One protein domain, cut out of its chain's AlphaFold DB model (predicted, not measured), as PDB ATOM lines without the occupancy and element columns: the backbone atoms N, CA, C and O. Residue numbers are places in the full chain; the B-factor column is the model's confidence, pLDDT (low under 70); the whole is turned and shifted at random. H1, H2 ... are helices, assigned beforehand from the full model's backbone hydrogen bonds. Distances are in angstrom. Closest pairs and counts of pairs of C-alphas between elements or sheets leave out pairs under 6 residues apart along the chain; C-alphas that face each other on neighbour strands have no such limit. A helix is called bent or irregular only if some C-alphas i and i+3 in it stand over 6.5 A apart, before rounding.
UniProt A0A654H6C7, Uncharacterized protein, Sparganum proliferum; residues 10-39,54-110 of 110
ATOM      1  N   PRO A  10     139.738 224.336 304.550       76.88
ATOM      2  CA  PRO A  10     140.762 225.037 305.328       76.88
ATOM      3  C   PRO A  10     140.767 226.558 305.145       76.88
ATOM      4  O   PRO A  10     141.042 227.280 306.103       76.88
ATOM      5  N   ALA A  11     140.503 227.054 303.938       78.06
ATOM      6  CA  ALA A  11     140.463 228.482 303.647       78.06
ATOM      7  C   ALA A  11     139.192 229.132 304.225       78.06
ATOM      8  O   ALA A  11     139.297 230.170 304.879       78.06
ATOM      9  N   MET A  12     138.028 228.482 304.124       82.06
ATOM     10  CA  MET A  12     136.784 228.934 304.764       82.06
ATOM     11  C   MET A  12     136.914 229.011 306.288       82.06
ATOM     12  O   MET A  12     136.590 230.033 306.894       82.06
ATOM     13  N   LEU A  13     137.458 227.965 306.919       81.00
ATOM     14  CA  LEU A  13     137.670 227.940 308.368       81.00
ATOM     15  C   LEU A  13     138.611 229.059 308.828       81.00
ATOM     16  O   LEU A  13     138.416 229.632 309.900       81.00
ATOM     17  N   ARG A  14     139.632 229.397 308.031       80.19
ATOM     18  CA  ARG A  14     140.554 230.504 308.327       80.19
ATOM     19  C   ARG A  14     139.882 231.864 308.173       80.19
ATOM     20  O   ARG A  14     140.040 232.701 309.058       80.19
ATOM     21  N   GLN A  15     139.104 232.066 307.112       77.81
ATOM     22  CA  GLN A  15     138.332 233.294 306.919       77.81
ATOM     23  C   GLN A  15     137.329 233.520 308.050       77.81
ATOM     24  O   GLN A  15     137.258 234.624 308.588       77.81
ATOM     25  N   LEU A  16     136.589 232.481 308.448       80.69
ATOM     26  CA  LEU A  16     135.622 232.566 309.541       80.69
ATOM     27  C   LEU A  16     136.316 232.924 310.858       80.69
ATOM     28  O   LEU A  16     135.904 233.868 311.526       80.69
ATOM     29  N   LYS A  17     137.422 232.245 311.189       77.25
ATOM     30  CA  LYS A  17     138.218 232.546 312.389       77.25
ATOM     31  C   LYS A  17     138.711 233.991 312.404       77.25
ATOM     32  O   LYS A  17     138.557 234.662 313.420       77.25
ATOM     33  N   LEU A  18     139.237 234.489 311.284       76.75
ATOM     34  CA  LEU A  18     139.685 235.878 311.170       76.75
ATOM     35  C   LEU A  18     138.536 236.880 311.317       76.75
ATOM     36  O   LEU A  18     138.654 237.846 312.074       76.75
ATOM     37  N   ARG A  19     137.400 236.616 310.666       75.62
ATOM     38  CA  ARG A  19     136.195 237.451 310.748       75.62
ATOM     39  C   ARG A  19     135.634 237.508 312.172       75.62
ATOM     40  O   ARG A  19     135.258 238.586 312.620       75.62
ATOM     41  N   CYS A  20     135.615 236.383 312.884       69.19
ATOM     42  CA  CYS A  20     135.178 236.305 314.280       69.19
ATOM     43  C   CYS A  20     136.181 236.961 315.238       69.19
ATOM     44  O   CYS A  20     135.782 237.556 316.233       69.19
ATOM     45  N   SER A  21     137.475 236.920 314.924       68.69
ATOM     46  CA  SER A  21     138.516 237.477 315.790       68.69
ATOM     47  C   SER A  21     138.731 238.989 315.698       68.69
ATOM     48  O   SER A  21     139.378 239.568 316.567       68.69
ATOM     49  N   GLY A  22     138.179 239.653 314.679       67.69
ATOM     50  CA  GLY A  22     138.181 241.118 314.613       67.69
ATOM     51  C   GLY A  22     137.232 241.761 315.630       67.69
ATOM     52  O   GLY A  22     137.395 242.928 315.971       67.69
ATOM     53  N   HIS A  23     136.249 241.008 316.134       67.75
ATOM     54  CA  HIS A  23     135.248 241.522 317.065       67.75
ATOM     55  C   HIS A  23     135.818 241.772 318.477       67.75
ATOM     56  O   HIS A  23     135.674 242.896 318.955       67.75
ATOM     57  N   PRO A  24     136.570 240.838 319.102       65.25
ATOM     58  CA  PRO A  24     137.227 241.085 320.388       65.25
ATOM     59  C   PRO A  24     138.254 242.225 320.378       65.25
ATOM     60  O   PRO A  24     138.516 242.798 321.424       65.25
ATOM     61  N   VAL A  25     138.844 242.576 319.225       64.69
ATOM     62  CA  VAL A  25     139.810 243.694 319.132       64.69
ATOM     63  C   VAL A  25     139.140 245.052 319.392       64.69
ATOM     64  O   VAL A  25     139.788 245.956 319.909       64.69
ATOM     65  N   LYS A  26     137.846 245.179 319.069       65.69
ATOM     66  CA  LYS A  26     137.050 246.412 319.219       65.69
ATOM     67  C   LYS A  26     136.359 246.554 320.568       65.69
ATOM     68  O   LYS A  26     135.738 247.576 320.837       65.69
ATOM     69  N   VAL A  27     136.403 245.506 321.375       67.38
ATOM     70  CA  VAL A  27     135.844 245.515 322.719       67.38
ATOM     71  C   VAL A  27     136.837 246.255 323.633       67.38
ATOM     72  O   VAL A  27     138.036 246.288 323.361       67.38
ATOM     73  N   ASP A  28     136.349 246.931 324.667       68.25
ATOM     74  CA  ASP A  28     137.215 247.579 325.659       68.25
ATOM     75  C   ASP A  28     138.013 246.531 326.463       68.25
ATOM     76  O   ASP A  28     137.523 245.416 326.665       68.25
ATOM     77  N   ASP A  29     139.239 246.848 326.889       65.44
ATOM     78  CA  ASP A  29     140.117 245.901 327.600       65.44
ATOM     79  C   ASP A  29     139.572 245.488 328.976       65.44
ATOM     80  O   ASP A  29     139.829 244.363 329.411       65.44
ATOM     81  N   ALA A  30     138.742 246.320 329.613       67.94
ATOM     82  CA  ALA A  30     138.064 245.990 330.867       67.94
ATOM     83  C   ALA A  30     136.841 245.078 330.673       67.94
ATOM     84  O   ALA A  30     136.298 244.536 331.638       67.94
ATOM     85  N   ARG A  31     136.366 244.881 329.436       69.69
ATOM     86  CA  ARG A  31     135.193 244.038 329.176       69.69
ATOM     87  C   ARG A  31     135.583 242.564 329.117       69.69
ATOM     88  O   ARG A  31     136.519 242.169 328.420       69.69
ATOM     89  N   LEU A  32     134.757 241.736 329.759       67.75
ATOM     90  CA  LEU A  32     134.916 240.281 329.862       67.75
ATOM     91  C   LEU A  32     135.298 239.569 328.553       67.75
ATOM     92  O   LEU A  32     136.178 238.717 328.613       67.75
ATOM     93  N   PRO A  33     134.738 239.895 327.369       66.81
ATOM     94  CA  PRO A  33     135.174 239.262 326.134       66.81
ATOM     95  C   PRO A  33     136.647 239.551 325.831       66.81
ATOM     96  O   PRO A  33     137.387 238.636 325.519       66.81
ATOM     97  N   LYS A  34     137.142 240.782 325.960       67.81
ATOM     98  CA  LYS A  34     138.558 241.061 325.674       67.81
ATOM     99  C   LYS A  34     139.469 240.551 326.786       67.81
ATOM    100  O   LYS A  34     140.501 239.964 326.477       67.81
ATOM    101  N   HIS A  35     139.040 240.661 328.042       67.94
ATOM    102  CA  HIS A  35     139.760 240.124 329.196       67.94
ATOM    103  C   HIS A  35     139.910 238.591 329.134       67.94
ATOM    104  O   HIS A  35     141.004 238.070 329.308       67.94
ATOM    105  N   LEU A  36     138.853 237.856 328.776       65.88
ATOM    106  CA  LEU A  36     138.891 236.398 328.600       65.88
ATOM    107  C   LEU A  36     139.705 235.979 327.365       65.88
ATOM    108  O   LEU A  36     140.367 234.944 327.372       65.88
ATOM    109  N   PHE A  37     139.658 236.770 326.288       59.94
ATOM    110  CA  PHE A  37     140.335 236.447 325.029       59.94
ATOM    111  C   PHE A  37     141.820 236.863 324.985       59.94
ATOM    112  O   PHE A  37     142.599 236.229 324.262       59.94
ATOM    113  N   TYR A  38     142.221 237.914 325.714       59.59
ATOM    114  CA  TYR A  38     143.579 238.483 325.715       59.59
ATOM    115  C   TYR A  38     144.284 238.479 327.075       59.59
ATOM    116  O   TYR A  38     145.488 238.749 327.093       59.59
ATOM    117  N   GLY A  39     143.591 238.172 328.173       56.47
ATOM    118  CA  GLY A  39     144.188 238.084 329.501       56.47
ATOM    119  C   GLY A  39     145.306 237.046 329.543       56.47
ATOM    120  O   GLY A  39     145.163 235.929 329.037       56.47
ATOM    121  N   ARG A  54     148.059 229.647 323.435       63.25
ATOM    122  CA  ARG A  54     147.286 230.857 323.756       63.25
ATOM    123  C   ARG A  54     146.422 231.175 322.533       63.25
ATOM    124  O   ARG A  54     146.888 231.068 321.395       63.25
ATOM    125  N   TYR A  55     145.159 231.546 322.736       55.84
ATOM    126  CA  TYR A  55     144.267 231.945 321.640       55.84
ATOM    127  C   TYR A  55     144.938 233.008 320.748       55.84
ATOM    128  O   TYR A  55     144.897 232.903 319.523       55.84
ATOM    129  N   LYS A  56     145.694 233.926 321.367       59.56
ATOM    130  CA  LYS A  56     146.568 234.923 320.726       59.56
ATOM    131  C   LYS A  56     147.570 234.331 319.719       59.56
ATOM    132  O   LYS A  56     147.826 234.948 318.691       59.56
ATOM    133  N   ASP A  57     148.111 233.140 319.949       64.12
ATOM    134  CA  ASP A  57     149.081 232.507 319.041       64.12
ATOM    135  C   ASP A  57     148.386 231.828 317.853       64.12
ATOM    136  O   ASP A  57     148.858 231.881 316.715       64.12
ATOM    137  N   THR A  58     147.198 231.263 318.083       58.94
ATOM    138  CA  THR A  58     146.316 230.782 317.002       58.94
ATOM    139  C   THR A  58     145.814 231.945 316.144       58.94
ATOM    140  O   THR A  58     145.751 231.832 314.913       58.94
ATOM    141  N   LEU A  59     145.528 233.074 316.794       65.62
ATOM    142  CA  LEU A  59     145.172 234.340 316.173       65.62
ATOM    143  C   LEU A  59     146.325 234.904 315.345       65.62
ATOM    144  O   LEU A  59     146.067 235.387 314.262       65.62
ATOM    145  N   LYS A  60     147.583 234.805 315.785       68.56
ATOM    146  CA  LYS A  60     148.750 235.270 315.010       68.56
ATOM    147  C   LYS A  60     149.071 234.389 313.801       68.56
ATOM    148  O   LYS A  60     149.600 234.878 312.808       68.56
ATOM    149  N   ASN A  61     148.768 233.093 313.859       74.19
ATOM    150  CA  ASN A  61     149.096 232.154 312.780       74.19
ATOM    151  C   ASN A  61     148.160 232.274 311.561       74.19
ATOM    152  O   ASN A  61     148.569 232.041 310.424       74.19
ATOM    153  N   SER A  62     146.889 232.619 311.786       74.06
ATOM    154  CA  SER A  62     145.892 232.698 310.708       74.06
ATOM    155  C   SER A  62     146.134 233.868 309.727       74.06
ATOM    156  O   SER A  62     146.114 233.601 308.527       74.06
ATOM    157  N   PRO A  63     146.438 235.105 310.178       78.44
ATOM    158  CA  PRO A  63     146.819 236.236 309.334       78.44
ATOM    159  C   PRO A  63     148.114 235.957 308.575       78.44
ATOM    160  O   PRO A  63     148.140 236.117 307.362       78.44
ATOM    161  N   LYS A  64     149.146 235.420 309.248       81.88
ATOM    162  CA  LYS A  64     150.431 235.069 308.617       81.88
ATOM    163  C   LYS A  64     150.262 234.127 307.425       81.88
ATOM    164  O   LYS A  64     150.825 234.359 306.364       81.88
ATOM    165  N   ARG A  65     149.438 233.082 307.572       79.44
ATOM    166  CA  ARG A  65     149.138 232.144 306.474       79.44
ATOM    167  C   ARG A  65     148.338 232.760 305.329       79.44
ATOM    168  O   ARG A  65     148.342 232.204 304.239       79.44
ATOM    169  N   LEU A  66     147.647 233.862 305.589       80.00
ATOM    170  CA  LEU A  66     146.910 234.634 304.595       80.00
ATOM    171  C   LEU A  66     147.717 235.849 304.115       80.00
ATOM    172  O   LEU A  66     147.159 236.721 303.463       80.00
ATOM    173  N   HIS A  67     149.020 235.905 304.417       80.00
ATOM    174  CA  HIS A  67     149.911 237.003 304.037       80.00
ATOM    175  C   HIS A  67     149.511 238.374 304.615       80.00
ATOM    176  O   HIS A  67     149.875 239.420 304.088       80.00
ATOM    177  N   ILE A  68     148.766 238.378 305.723       79.56
ATOM    178  CA  ILE A  68     148.367 239.590 306.435       79.56
ATOM    179  C   ILE A  68     149.306 239.769 307.627       79.56
ATOM    180  O   ILE A  68     149.425 238.870 308.469       79.56
ATOM    181  N   ASN A  69     149.978 240.919 307.702       79.75
ATOM    182  CA  ASN A  69     150.895 241.205 308.800       79.75
ATOM    183  C   ASN A  69     150.103 241.291 310.131       79.75
ATOM    184  O   ASN A  69     149.133 242.043 310.225       79.75
ATOM    185  N   PRO A  70     150.466 240.505 311.163       69.19
ATOM    186  CA  PRO A  70     149.805 240.543 312.468       69.19
ATOM    187  C   PRO A  70     149.962 241.872 313.225       69.19
ATOM    188  O   PRO A  70     149.157 242.127 314.119       69.19
ATOM    189  N   GLU A  71     150.964 242.695 312.910       72.56
ATOM    190  CA  GLU A  71     151.148 244.022 313.517       72.56
ATOM    191  C   GLU A  71     150.139 245.021 312.955       72.56
ATOM    192  O   GLU A  71     149.376 245.613 313.712       72.56
ATOM    193  N   THR A  72     150.020 245.084 311.626       74.06
ATOM    194  CA  THR A  72     149.027 245.931 310.944       74.06
ATOM    195  C   THR A  72     147.605 245.369 311.024       74.06
ATOM    196  O   THR A  72     146.639 246.061 310.709       74.06
ATOM    197  N   TRP A  73     147.434 244.118 311.473       73.69
ATOM    198  CA  TRP A  73     146.125 243.482 311.647       73.69
ATOM    199  C   TRP A  73     145.219 244.256 312.609       73.69
ATOM    200  O   TRP A  73     144.027 244.386 312.341       73.69
ATOM    201  N   LYS A  74     145.756 244.779 313.721       72.06
ATOM    202  CA  LYS A  74     144.955 245.560 314.679       72.06
ATOM    203  C   LYS A  74     144.381 246.813 314.017       72.06
ATOM    204  O   LYS A  74     143.176 247.043 314.122       72.06
ATOM    205  N   ASP A  75     145.192 247.531 313.254       75.19
ATOM    206  CA  ASP A  75     144.776 248.750 312.553       75.19
ATOM    207  C   ASP A  75     143.787 248.426 311.425       75.19
ATOM    208  O   ASP A  75     142.735 249.054 311.290       75.19
ATOM    209  N   LEU A  76     144.033 247.334 310.691       70.94
ATOM    210  CA  LEU A  76     143.108 246.800 309.689       70.94
ATOM    211  C   LEU A  76     141.753 246.421 310.291       70.94
ATOM    212  O   LEU A  76     140.733 246.587 309.628       70.94
ATOM    213  N   THR A  77     141.696 245.924 311.531       71.56
ATOM    214  CA  THR A  77     140.406 245.574 312.146       71.56
ATOM    215  C   THR A  77     139.542 246.792 312.449       71.56
ATOM    216  O   THR A  77     138.314 246.655 312.441       71.56
ATOM    217  N   GLN A  78     140.127 247.978 312.655       75.56
ATOM    218  CA  GLN A  78     139.371 249.217 312.850       75.56
ATOM    219  C   GLN A  78     138.555 249.545 311.591       75.56
ATOM    220  O   GLN A  78     137.332 249.708 311.685       75.56
ATOM    221  N   ASN A  79     139.176 249.458 310.409       81.62
ATOM    222  CA  ASN A  79     138.513 249.613 309.114       81.62
ATOM    223  C   ASN A  79     137.915 248.284 308.599       81.62
ATOM    224  O   ASN A  79     138.571 247.448 307.977       81.62
ATOM    225  N   ARG A  80     136.601 248.111 308.786       75.25
ATOM    226  CA  ARG A  80     135.871 246.886 308.403       75.25
ATOM    227  C   ARG A  80     135.980 246.538 306.912       75.25
ATOM    228  O   ARG A  80     135.968 245.352 306.574       75.25
ATOM    229  N   GLN A  81     136.022 247.535 306.030       79.94
ATOM    230  CA  GLN A  81     136.107 247.313 304.584       79.94
ATOM    231  C   GLN A  81     137.513 246.855 304.194       79.94
ATOM    232  O   GLN A  81     137.642 245.832 303.519       79.94
ATOM    233  N   ALA A  82     138.548 247.521 304.713       81.56
ATOM    234  CA  ALA A  82     139.940 247.118 304.516       81.56
ATOM    235  C   ALA A  82     140.200 245.696 305.043       81.56
ATOM    236  O   ALA A  82     140.821 244.886 304.356       81.56
ATOM    237  N   LEU A  83     139.626 245.343 306.200       79.81
ATOM    238  CA  LEU A  83     139.706 243.991 306.759       79.81
ATOM    239  C   LEU A  83     139.108 242.935 305.821       79.81
ATOM    240  O   LEU A  83     139.718 241.898 305.571       79.81
ATOM    241  N   ARG A  84     137.900 243.181 305.299       81.12
ATOM    242  CA  ARG A  84     137.243 242.249 304.369       81.12
ATOM    243  C   ARG A  84     138.035 242.102 303.073       81.12
ATOM    244  O   ARG A  84     138.164 240.978 302.592       81.12
ATOM    245  N   GLY A  85     138.565 243.205 302.543       84.31
ATOM    246  CA  GLY A  85     139.428 243.206 301.362       84.31
ATOM    247  C   GLY A  85     140.683 242.365 301.580       84.31
ATOM    248  O   GLY A  85     140.903 241.398 300.856       84.31
ATOM    249  N   GLY A  86     141.440 242.648 302.645       83.44
ATOM    250  CA  GLY A  86     142.673 241.930 302.976       83.44
ATOM    251  C   GLY A  86     142.464 240.432 303.210       83.44
ATOM    252  O   GLY A  86     143.230 239.615 302.707       83.44
ATOM    253  N   VAL A  87     141.385 240.042 303.901       82.50
ATOM    254  CA  VAL A  87     141.045 238.623 304.117       82.50
ATOM    255  C   VAL A  87     140.694 237.912 302.805       82.50
ATOM    256  O   VAL A  87     141.095 236.762 302.615       82.50
ATOM    257  N   LYS A  88     139.969 238.572 301.893       84.38
ATOM    258  CA  LYS A  88     139.594 237.997 300.592       84.38
ATOM    259  C   LYS A  88     140.823 237.803 299.701       84.38
ATOM    260  O   LYS A  88     141.002 236.717 299.153       84.38
ATOM    261  N   THR A  89     141.692 238.811 299.628       86.44
ATOM    262  CA  THR A  89     142.961 238.751 298.888       86.44
ATOM    263  C   THR A  89     143.884 237.676 299.457       86.44
ATOM    264  O   THR A  89     144.347 236.805 298.724       86.44
ATOM    265  N   GLY A  90     144.080 237.660 300.777       85.75
ATOM    266  CA  GLY A  90     144.931 236.677 301.445       85.75
ATOM    267  C   GLY A  90     144.473 235.234 301.239       85.75
ATOM    268  O   GLY A  90     145.287 234.323 301.085       85.75
ATOM    269  N   ALA A  91     143.161 235.009 301.179       84.31
ATOM    270  CA  ALA A  91     142.617 233.682 300.929       84.31
ATOM    271  C   ALA A  91     142.800 233.215 299.483       84.31
ATOM    272  O   ALA A  91     143.042 232.028 299.271       84.31
ATOM    273  N   ALA A  92     142.727 234.125 298.508       85.38
ATOM    274  CA  ALA A  92     143.025 233.801 297.115       85.38
ATOM    275  C   ALA A  92     144.495 233.376 296.946       85.38
ATOM    276  O   ALA A  92     144.773 232.360 296.312       85.38
ATOM    277  N   ILE A  93     145.419 234.090 297.600       87.06
ATOM    278  CA  ILE A  93     146.854 233.762 297.609       87.06
ATOM    279  C   ILE A  93     147.095 232.387 298.246       87.06
ATOM    280  O   ILE A  93     147.793 231.547 297.683       87.06
ATOM    281  N   TYR A  94     146.492 232.134 299.410       85.06
ATOM    282  CA  TYR A  94     146.623 230.852 300.104       85.06
ATOM    283  C   TYR A  94     146.144 229.674 299.246       85.06
ATOM    284  O   TYR A  94     146.796 228.628 299.211       85.06
ATOM    285  N   GLU A  95     145.022 229.837 298.544       84.62
ATOM    286  CA  GLU A  95     144.501 228.806 297.648       84.62
ATOM    287  C   GLU A  95     145.442 228.569 296.461       84.62
ATOM    288  O   GLU A  95     145.763 227.420 296.159       84.62
ATOM    289  N   GLY A  96     145.947 229.641 295.840       86.62
ATOM    290  CA  GLY A  96     146.922 229.563 294.749       86.62
ATOM    291  C   GLY A  96     148.177 228.786 295.149       86.62
ATOM    292  O   GLY A  96     148.546 227.820 294.480       86.62
ATOM    293  N   ASN A  97     148.763 229.125 296.300       87.31
ATOM    294  CA  ASN A  97     149.944 228.439 296.832       87.31
ATOM    295  C   ASN A  97     149.674 226.955 297.106       87.31
ATOM    296  O   ASN A  97     150.498 226.100 296.792       87.31
ATOM    297  N   ARG A  98     148.507 226.622 297.666       83.81
ATOM    298  CA  ARG A  98     148.136 225.228 297.944       83.81
ATOM    299  C   ARG A  98     148.042 224.397 296.667       83.81
ATOM    300  O   ARG A  98     148.454 223.240 296.656       83.81
ATOM    301  N   ILE A  99     147.492 224.978 295.607       86.94
ATOM    302  CA  ILE A  99     147.322 224.303 294.320       86.94
ATOM    303  C   ILE A  99     148.670 224.123 293.632       86.94
ATOM    304  O   ILE A  99     148.937 223.036 293.131       86.94
ATOM    305  N   ALA A 100     149.542 225.131 293.688       89.12
ATOM    306  CA  ALA A 100     150.914 225.019 293.200       89.12
ATOM    307  C   ALA A 100     151.669 223.873 293.894       89.12
ATOM    308  O   ALA A 100     152.239 223.022 293.218       89.12
ATOM    309  N   VAL A 101     151.585 223.781 295.227       89.62
ATOM    310  CA  VAL A 101     152.188 222.678 295.998       89.62
ATOM    311  C   VAL A 101     151.588 221.327 295.606       89.62
ATOM    312  O   VAL A 101     152.322 220.370 295.382       89.62
ATOM    313  N   SER A 102     150.260 221.232 295.487       86.44
ATOM    314  CA  SER A 102     149.612 219.982 295.077       86.44
ATOM    315  C   SER A 102     150.023 219.541 293.674       86.44
ATOM    316  O   SER A 102     150.122 218.339 293.444       86.44
ATOM    317  N   ASN A 103     150.222 220.474 292.745       88.88
ATOM    318  CA  ASN A 103     150.675 220.161 291.394       88.88
ATOM    319  C   ASN A 103     152.144 219.726 291.398       88.88
ATOM    320  O   ASN A 103     152.460 218.715 290.790       88.88
ATOM    321  N   ALA A 104     153.013 220.405 292.152       89.19
ATOM    322  CA  ALA A 104     154.419 220.019 292.290       89.19
ATOM    323  C   ALA A 104     154.586 218.596 292.853       89.19
ATOM    324  O   ALA A 104     155.401 217.831 292.350       89.19
ATOM    325  N   ILE A 105     153.777 218.211 293.848       90.50
ATOM    326  CA  ILE A 105     153.779 216.841 294.393       90.50
ATOM    327  C   ILE A 105     153.347 215.822 293.330       90.50
ATOM    328  O   ILE A 105     153.921 214.742 293.255       90.50
ATOM    329  N   LYS A 106     152.346 216.151 292.503       86.25
ATOM    330  CA  LYS A 106     151.902 215.263 291.417       86.25
ATOM    331  C   LYS A 106     152.981 215.072 290.354       86.25
ATOM    332  O   LYS A 106     153.186 213.945 289.932       86.25
ATOM    333  N   GLU A 107     153.665 216.142 289.955       83.44
ATOM    334  CA  GLU A 107     154.765 216.065 288.983       83.44
ATOM    335  C   GLU A 107     155.978 215.303 289.537       83.44
ATOM    336  O   GLU A 107     156.641 214.600 288.792       83.44
ATOM    337  N   ALA A 108     156.251 215.388 290.844       83.00
ATOM    338  CA  ALA A 108     157.338 214.641 291.483       83.00
ATOM    339  C   ALA A 108     157.046 213.138 291.661       83.00
ATOM    340  O   ALA A 108     157.967 212.361 291.890       83.00
ATOM    341  N   HIS A 109     155.773 212.735 291.612       77.62
ATOM    342  CA  HIS A 109     155.337 211.334 291.695       77.62
ATOM    343  C   HIS A 109     155.016 210.728 290.316       77.62
ATOM    344  O   HIS A 109     154.397 209.664 290.249       77.62
ATOM    345  N   LYS A 110     155.383 211.424 289.239       67.06
ATOM    346  CA  LYS A 110     155.272 210.970 287.855       67.06
ATOM    347  C   LYS A 110     156.596 210.369 287.400       67.06
ATOM    348  O   LYS A 110     156.527 209.379 286.641       67.06
TER     349      LYS A 110
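What this domain is: This is residues 10 to 39 and 54 to 110 of the 110 residues of an uncharacterized protein of Sparganum proliferum (UniProt A0A654H6C7). A small body of four helices and the first part of a long fifth one, H5, whose other part sticks out as an arm with residues 96 to 110. In the body, H1 lies in the middle with the first part of H5 alongside it, running opposite ways; the short helix H3 crosses H1, and the short helices H2 and H4 pack on the last residues of H1. The printed part has 87 residues with five named helices, H1 to H5 in order along the chain, and no named strand, and its class is all helix. The whole is loose, with a radius of gyration of the C-alphas of 15.6 A, and it spans 58 by 27 by 20 A, the arm making much of the length.

How they stand to each other: H1, residues 10 to 25, is the hub, touching four helices. With residues 24 to 25 alone it touches H2, residues 32 to 38, at a steep tilt of 58 degrees, opposite ways; the closest C-alphas, of Pro 24 and Lys 34, are 5.5 A apart. With residues 14 to 21 alone H1 touches H3, residues 55 to 65, at a steep tilt of 52 degrees, opposite ways; the closest C-alphas are those of Arg 14 and Ser 62, at 6.2 A. H2 and H3 touch, the closest C-alphas being those of Tyr 38 and Lys 56, 6.8 A apart. H4, residues 72 to 78, only just touches H1, with 3 pairs of C-alphas within 8 A, the closest those of Gly 22 and Thr 77 at 5.6 A. H5, residues 80 to 108, touches H1 with residues 87 to 95 alone, at a shallow tilt of 27 degrees, opposite ways; the closest C-alphas, of Ala 11 and Ala 91, are 6.3 A apart. H4 and H5 only just touch, and only at the corner by their link, with 3 pairs of C-alphas within 8 A; the closest are those of Leu 76 and Leu 83, at 5.3 A. H3 is close to H5 but not clearly touching it, with the C-alphas of Arg 65 and Tyr 94 closest at 7.0 A. H2 is apart from H4 and H5. The helix packing is mostly crossed, with one touching pair in five at a shallow tilt. Every O i to N i+4 pair is within hydrogen-bond range in H2 and H5, against 9 of 12 in H1, 5 of 7 in H3 and 2 of 3 in H4.

Where its parts are: H1 begins at C-alpha 10, (140.762, 225.037, 305.328), and is 23.2 A long from first to last C-alpha. H2 is 9.8 A long, H3 15.9 A and H4 10.4 A. H3 is neither bent nor irregular, but only just: C-alphas 60 and 63 are 6.1 A apart. H5, the longest, begins at C-alpha 80, (135.871, 246.886, 308.403), and ends 42.3 A away at C-alpha 108, (157.338, 214.641, 291.483).

The domain as a whole: The two C-alphas farthest apart are those of Ala 30 and Lys 110, at 58.1 A. Without the residues that stand free, 96 to 110, the body spans 37 by 24 by 19 A. Residues 40 to 53 are not printed, and C-alphas 39 and 54 are 9.7 A apart across this cut, which lies in the link from H2 to H3. Of the links that are printed whole, H4 to H5 is tight, H1 to H2 and H3 to H4 are short, and none is long. The mean pLDDT of the printed part is 75.8; it is under 70 at residues 20 to 39, 54 to 60, 70 and 110.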